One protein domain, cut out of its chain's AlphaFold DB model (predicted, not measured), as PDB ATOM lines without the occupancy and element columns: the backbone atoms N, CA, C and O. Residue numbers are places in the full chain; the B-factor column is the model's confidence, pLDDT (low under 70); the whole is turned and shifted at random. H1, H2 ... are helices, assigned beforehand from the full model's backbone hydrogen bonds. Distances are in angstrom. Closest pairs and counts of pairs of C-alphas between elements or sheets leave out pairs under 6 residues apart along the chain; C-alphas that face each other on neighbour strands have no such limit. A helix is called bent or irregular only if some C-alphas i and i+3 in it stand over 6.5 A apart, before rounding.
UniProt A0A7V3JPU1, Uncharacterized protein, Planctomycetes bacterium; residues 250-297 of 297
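What this domain is: This is residues 250 to 297 of the 297 residues of an uncharacterized protein of Planctomycetes bacterium (UniProt A0A7V3JPU1). Two helices that stay apart make the two arms of a wide, open V: the long helix H2 is one arm, and the shorter H1, with the folded first residues beside it, is at the far end of the other, which the link completes. The printed part has 48 residues with two named helices, H1 then H2, and no named strand; its class is all helix. It is extended, with a radius of gyration of the C-alphas of 17.3 A and spans of 48 by 27 by 17 A.

Where its parts are: Find C-alpha 275 at (21.141, 14.231, -11.069); from there H2, residues 275 to 294, runs 29.1 A to C-alpha 294 at (16.248, 2.403, -37.191). H2 is neither bent nor irregular, but only just: C-alphas 276 and 279 are 6.1 A apart. Look back to C-alpha 258 at (-8.625, 14.629, -7.859) for H1, residues 258 to 267.

How they stand to each other: H1 and H2 are apart, with no C-alpha of the one within 8 A of the other. In H1 every O i to N i+4 pair is within hydrogen-bond range; in H2, 14 of 16 are.

The domain as a whole: The C-alphas of Gly 251 and Pro 297, the two farthest apart, are 51.2 A from each other. The link from H1 to H2 is short, and the printed part has no cut. Look for pLDDT under 70 at residues 269 to 271 and 293 to 297.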
ATOM      1  N   ARG A 250       2.642  14.066   1.966       71.94
ATOM      2  CA  ARG A 250       2.862  12.611   2.018       71.94
ATOM      3  C   ARG A 250       1.738  11.876   2.752       71.94
ATOM      4  O   ARG A 250       1.336  10.807   2.306       71.94
ATOM      5  N   GLY A 251       1.233  12.437   3.851       77.88
ATOM      6  CA  GLY A 251       0.112  11.859   4.599       77.88
ATOM      7  C   GLY A 251      -1.236  12.001   3.884       77.88
ATOM      8  O   GLY A 251      -2.086  11.124   4.008       77.88
ATOM      9  N   ALA A 252      -1.420  13.076   3.113       79.56
ATOM     10  CA  ALA A 252      -2.675  13.386   2.430       79.56
ATOM     11  C   ALA A 252      -2.717  12.961   0.951       79.56
ATOM     12  O   ALA A 252      -3.783  13.011   0.347       79.56
ATOM     13  N   TRP A 253      -1.608  12.515   0.343       73.50
ATOM     14  CA  TRP A 253      -1.545  12.220  -1.104       73.50
ATOM     15  C   TRP A 253      -2.562  11.156  -1.547       73.50
ATOM     16  O   TRP A 253      -3.106  11.219  -2.654       73.50
ATOM     17  N   GLY A 254      -2.852  10.204  -0.656       78.62
ATOM     18  CA  GLY A 254      -3.833   9.139  -0.873       78.62
ATOM     19  C   GLY A 254      -5.290   9.535  -0.607       78.62
ATOM     20  O   GLY A 254      -6.186   8.886  -1.134       78.62
ATOM     21  N   SER A 255      -5.546  10.594   0.166       82.56
ATOM     22  CA  SER A 255      -6.897  11.061   0.523       82.56
ATOM     23  C   SER A 255      -7.309  12.352  -0.191       82.56
ATOM     24  O   SER A 255      -8.452  12.790  -0.059       82.56
ATOM     25  N   LEU A 256      -6.400  12.959  -0.959       84.69
ATOM     26  CA  LEU A 256      -6.638  14.220  -1.649       84.69
ATOM     27  C   LEU A 256      -7.579  14.022  -2.860       84.69
ATOM     28  O   LEU A 256      -7.284  13.184  -3.721       84.69
ATOM     29  N   PRO A 257      -8.693  14.780  -2.966       88.62
ATOM     30  CA  PRO A 257      -9.575  14.752  -4.130       88.62
ATOM     31  C   PRO A 257      -8.826  15.065  -5.431       88.62
ATOM     32  O   PRO A 257      -7.875  15.844  -5.442       88.62
ATOM     33  N   GLU A 258      -9.295  14.513  -6.552       82.81
ATOM     34  CA  GLU A 258      -8.625  14.629  -7.859       82.81
ATOM     35  C   GLU A 258      -8.361  16.088  -8.280       82.81
ATOM     36  O   GLU A 258      -7.278  16.415  -8.758       82.81
ATOM     37  N   ARG A 259      -9.309  16.997  -8.011       89.12
ATOM     38  CA  ARG A 259      -9.149  18.440  -8.265       89.12
ATOM     39  C   ARG A 259      -7.956  19.032  -7.507       89.12
ATOM     40  O   ARG A 259      -7.182  19.801  -8.073       89.12
ATOM     41  N   ASP A 260      -7.815  18.682  -6.236       84.12
ATOM     42  CA  ASP A 260      -6.789  19.251  -5.369       84.12
ATOM     43  C   ASP A 260      -5.419  18.645  -5.691       84.12
ATOM     44  O   ASP A 260      -4.414  19.354  -5.704       84.12
ATOM     45  N   ARG A 261      -5.378  17.360  -6.068       85.62
ATOM     46  CA  ARG A 261      -4.174  16.698  -6.586       85.62
ATOM     47  C   ARG A 261      -3.651  17.393  -7.841       85.62
ATOM     48  O   ARG A 261      -2.469  17.711  -7.906       85.62
ATOM     49  N   GLN A 262      -4.523  17.690  -8.800       82.81
ATOM     50  CA  GLN A 262      -4.150  18.397 -10.028       82.81
ATOM     51  C   GLN A 262      -3.659  19.818  -9.756       82.81
ATOM     52  O   GLN A 262      -2.705  20.273 -10.386       82.81
ATOM     53  N   GLN A 263      -4.285  20.526  -8.813       82.50
ATOM     54  CA  GLN A 263      -3.823  21.848  -8.397       82.50
ATOM     55  C   GLN A 263      -2.446  21.762  -7.727       82.50
ATOM     56  O   GLN A 263      -1.576  22.587  -7.991       82.50
ATOM     57  N   MET A 264      -2.206  20.737  -6.908       76.81
ATOM     58  CA  MET A 264      -0.894  20.490  -6.321       76.81
ATOM     59  C   MET A 264       0.154  20.133  -7.376       76.81
ATOM     60  O   MET A 264       1.236  20.696  -7.327       76.81
ATOM     61  N   MET A 265      -0.153  19.293  -8.366       75.06
ATOM     62  CA  MET A 265       0.783  18.982  -9.458       75.06
ATOM     63  C   MET A 265       1.177  20.216 -10.282       75.06
ATOM     64  O   MET A 265       2.277  20.255 -10.815       75.06
ATOM     65  N   GLN A 266       0.305  21.224 -10.370       79.44
ATOM     66  CA  GLN A 266       0.606  22.494 -11.043       79.44
ATOM     67  C   GLN A 266       1.423  23.460 -10.174       79.44
ATOM     68  O   GLN A 266       2.186  24.264 -10.700       79.44
ATOM     69  N   LEU A 267       1.225  23.427  -8.853       76.38
ATOM     70  CA  LEU A 267       1.877  24.335  -7.902       76.38
ATOM     71  C   LEU A 267       3.190  23.784  -7.344       76.38
ATOM     72  O   LEU A 267       4.027  24.557  -6.869       76.38
ATOM     73  N   LEU A 268       3.360  22.462  -7.336       73.56
ATOM     74  CA  LEU A 268       4.642  21.856  -7.039       73.56
ATOM     75  C   LEU A 268       5.578  22.191  -8.202       73.56
ATOM     76  O   LEU A 268       5.193  22.005  -9.357       73.56
ATOM     77  N   PRO A 269       6.798  22.677  -7.915       67.56
ATOM     78  CA  PRO A 269       7.832  22.717  -8.932       67.56
ATOM     79  C   PRO A 269       7.916  21.323  -9.562       67.56
ATOM     80  O   PRO A 269       7.810  20.345  -8.809       67.56
ATOM     81  N   PRO A 270       8.082  21.209 -10.894       63.06
ATOM     82  CA  PRO A 270       8.453  19.930 -11.477       63.06
ATOM     83  C   PRO A 270       9.626  19.407 -10.652       63.06
ATOM     84  O   PRO A 270      10.579  20.151 -10.420       63.06
ATOM     85  N   GLU A 271       9.495  18.200 -10.093       65.06
ATOM     86  CA  GLU A 271      10.615  17.590  -9.390       65.06
ATOM     87  C   GLU A 271      11.765  17.540 -10.389       65.06
ATOM     88  O   GLU A 271      11.723  16.792 -11.363       65.06
ATOM     89  N   GLU A 272      12.771  18.388 -10.179       70.06
ATOM     90  CA  GLU A 272      14.051  18.216 -10.838       70.06
ATOM     91  C   GLU A 272      14.537  16.835 -10.403       70.06
ATOM     92  O   GLU A 272      14.706  16.563  -9.206       70.06
ATOM     93  N   PHE A 273      14.642  15.919 -11.367       72.19
ATOM     94  CA  PHE A 273      15.092  14.563 -11.095       72.19
ATOM     95  C   PHE A 273      16.446  14.636 -10.398       72.19
ATOM     96  O   PHE A 273      17.278  15.485 -10.721       72.19
ATOM     97  N   LEU A 274      16.693  13.749  -9.425       85.94
ATOM     98  CA  LEU A 274      18.021  13.727  -8.820       85.94
ATOM     99  C   LEU A 274      19.059  13.500  -9.939       85.94
ATOM    100  O   LEU A 274      18.843  12.595 -10.754       85.94
ATOM    101  N   PRO A 275      20.201  14.218  -9.940       81.19
ATOM    102  CA  PRO A 275      21.141  14.231 -11.069       81.19
ATOM    103  C   PRO A 275      21.612  12.846 -11.530       81.19
ATOM    104  O   PRO A 275      21.898  12.619 -12.698       81.19
ATOM    105  N   LYS A 276      21.664  11.874 -10.609       82.81
ATOM    106  CA  LYS A 276      22.030  10.489 -10.932       82.81
ATOM    107  C   LYS A 276      21.031   9.811 -11.881       82.81
ATOM    108  O   LYS A 276      21.438   8.983 -12.688       82.81
ATOM    109  N   TYR A 277      19.736  10.084 -11.736       85.94
ATOM    110  CA  TYR A 277      18.702   9.451 -12.558       85.94
ATOM    111  C   TYR A 277      18.501  10.180 -13.881       85.94
ATOM    112  O   TYR A 277      18.115   9.535 -14.844       85.94
ATOM    113  N   GLU A 278      18.815  11.472 -13.951       88.44
ATOM    114  CA  GLU A 278      18.759  12.254 -15.187       88.44
ATOM    115  C   GLU A 278      19.595  11.610 -16.302       88.44
ATOM    116  O   GLU A 278      19.049  11.263 -17.346       88.44
ATOM    117  N   SER A 279      20.875  11.316 -16.048       88.94
ATOM    118  CA  SER A 279      21.749  10.702 -17.059       88.94
ATOM    119  C   SER A 279      21.263   9.318 -17.503       88.94
ATOM    120  O   SER A 279      21.289   8.999 -18.688       88.94
ATOM    121  N   MET A 280      20.775   8.495 -16.566       91.69
ATOM    122  CA  MET A 280      20.236   7.166 -16.890       91.69
ATOM    123  C   MET A 280      18.951   7.260 -17.722       91.69
ATOM    124  O   MET A 280      18.734   6.445 -18.619       91.69
ATOM    125  N   ILE A 281      18.103   8.252 -17.440       90.94
ATOM    126  CA  ILE A 281      16.878   8.521 -18.194       90.94
ATOM    127  C   ILE A 281      17.232   8.992 -19.611       90.94
ATOM    128  O   ILE A 281      16.662   8.489 -20.579       90.94
ATOM    129  N   GLU A 282      18.199   9.901 -19.754       92.56
ATOM    130  CA  GLU A 282      18.669  10.377 -21.057       92.56
ATOM    131  C   GLU A 282      19.257   9.257 -21.916       92.56
ATOM    132  O   GLU A 282      18.916   9.147 -23.092       92.56
ATOM    133  N   GLU A 283      20.120   8.411 -21.350       93.81
ATOM    134  CA  GLU A 283      20.707   7.271 -22.061       93.81
ATOM    135  C   GLU A 283      19.636   6.278 -22.521       93.81
ATOM    136  O   GLU A 283      19.661   5.817 -23.666       93.81
ATOM    137  N   TYR A 284      18.658   5.985 -21.660       93.25
ATOM    138  CA  TYR A 284      17.539   5.109 -21.992       93.25
ATOM    139  C   TYR A 284      16.698   5.666 -23.148       93.25
ATOM    140  O   TYR A 284      16.447   4.962 -24.128       93.25
ATOM    141  N   TYR A 285      16.300   6.942 -23.075       92.94
ATOM    142  CA  TYR A 285      15.506   7.564 -24.136       92.94
ATOM    143  C   TYR A 285      16.306   7.798 -25.421       92.94
ATOM    144  O   TYR A 285      15.736   7.716 -26.509       92.94
ATOM    145  N   ARG A 286      17.625   8.013 -25.327       94.06
ATOM    146  CA  ARG A 286      18.523   8.042 -26.489       94.06
ATOM    147  C   ARG A 286      18.512   6.698 -27.215       94.06
ATOM    148  O   ARG A 286      18.271   6.669 -28.418       94.06
ATOM    149  N   ARG A 287      18.668   5.593 -26.479       93.25
ATOM    150  CA  ARG A 287      18.621   4.235 -27.040       93.25
ATOM    151  C   ARG A 287      17.269   3.921 -27.689       93.25
ATOM    152  O   ARG A 287      17.246   3.417 -28.807       93.25
ATOM    153  N   LEU A 288      16.155   4.260 -27.032       92.50
ATOM    154  CA  LEU A 288      14.811   4.084 -27.605       92.50
ATOM    155  C   LEU A 288      14.608   4.891 -28.895       92.50
ATOM    156  O   LEU A 288      13.939   4.427 -29.814       92.50
ATOM    157  N   GLY A 289      15.168   6.101 -28.975       90.69
ATOM    158  CA  GLY A 289      15.095   6.930 -30.178       90.69
ATOM    159  C   GLY A 289      15.875   6.343 -31.356       90.69
ATOM    160  O   GLY A 289      15.398   6.383 -32.489       90.69
ATOM    161  N   GLU A 290      17.045   5.762 -31.093       87.56
ATOM    162  CA  GLU A 290      17.866   5.090 -32.106       87.56
ATOM    163  C   GLU A 290      17.209   3.797 -32.603       87.56
ATOM    164  O   GLU A 290      17.166   3.565 -33.811       87.56
ATOM    165  N   GLU A 291      16.638   3.004 -31.693       82.25
ATOM    166  CA  GLU A 291      15.923   1.758 -31.992       82.25
ATOM    167  C   GLU A 291      14.624   2.012 -32.778       82.25
ATOM    168  O   GLU A 291      14.406   1.408 -33.829       82.25
ATOM    169  N   ASN A 292      13.802   2.978 -32.351       78.00
ATOM    170  CA  ASN A 292      12.580   3.356 -33.070       78.00
ATOM    171  C   ASN A 292      12.864   4.140 -34.365       78.00
ATOM    172  O   ASN A 292      12.028   4.150 -35.271       78.00
ATOM    173  N   GLY A 293      14.021   4.801 -34.467       66.06
ATOM    174  CA  GLY A 293      14.482   5.493 -35.672       66.06
ATOM    175  C   GLY A 293      15.090   4.558 -36.722       66.06
ATOM    176  O   GLY A 293      14.945   4.815 -37.913       66.06
ATOM    177  N   HIS A 294      15.712   3.450 -36.303       57.56
ATOM    178  CA  HIS A 294      16.248   2.403 -37.191       57.56
ATOM    179  C   HIS A 294      15.179   1.443 -37.737       57.56
ATOM    180  O   HIS A 294      15.468   0.648 -38.628       57.56
ATOM    181  N   GLY A 295      13.946   1.512 -37.228       55.97
ATOM    182  CA  GLY A 295      12.823   0.659 -37.632       55.97
ATOM    183  C   GLY A 295      11.894   1.244 -38.701       55.97
ATOM    184  O   GLY A 295      10.787   0.729 -38.867       55.97
ATOM    185  N   ARG A 296      12.277   2.320 -39.404       49.41
ATOM    186  CA  ARG A 296      11.439   2.929 -40.452       49.41
ATOM    187  C   ARG A 296      12.098   2.765 -41.835       49.41
ATOM    188  O   ARG A 296      13.165   3.345 -42.022       49.41
ATOM    189  N   PRO A 297      11.512   1.979 -42.766       54.75
ATOM    190  CA  PRO A 297      12.005   1.870 -44.140       54.75
ATOM    191  C   PRO A 297      11.816   3.170 -44.931       54.75
ATOM    192  O   PRO A 297      10.869   3.934 -44.613       54.75
TER     193      PRO A 297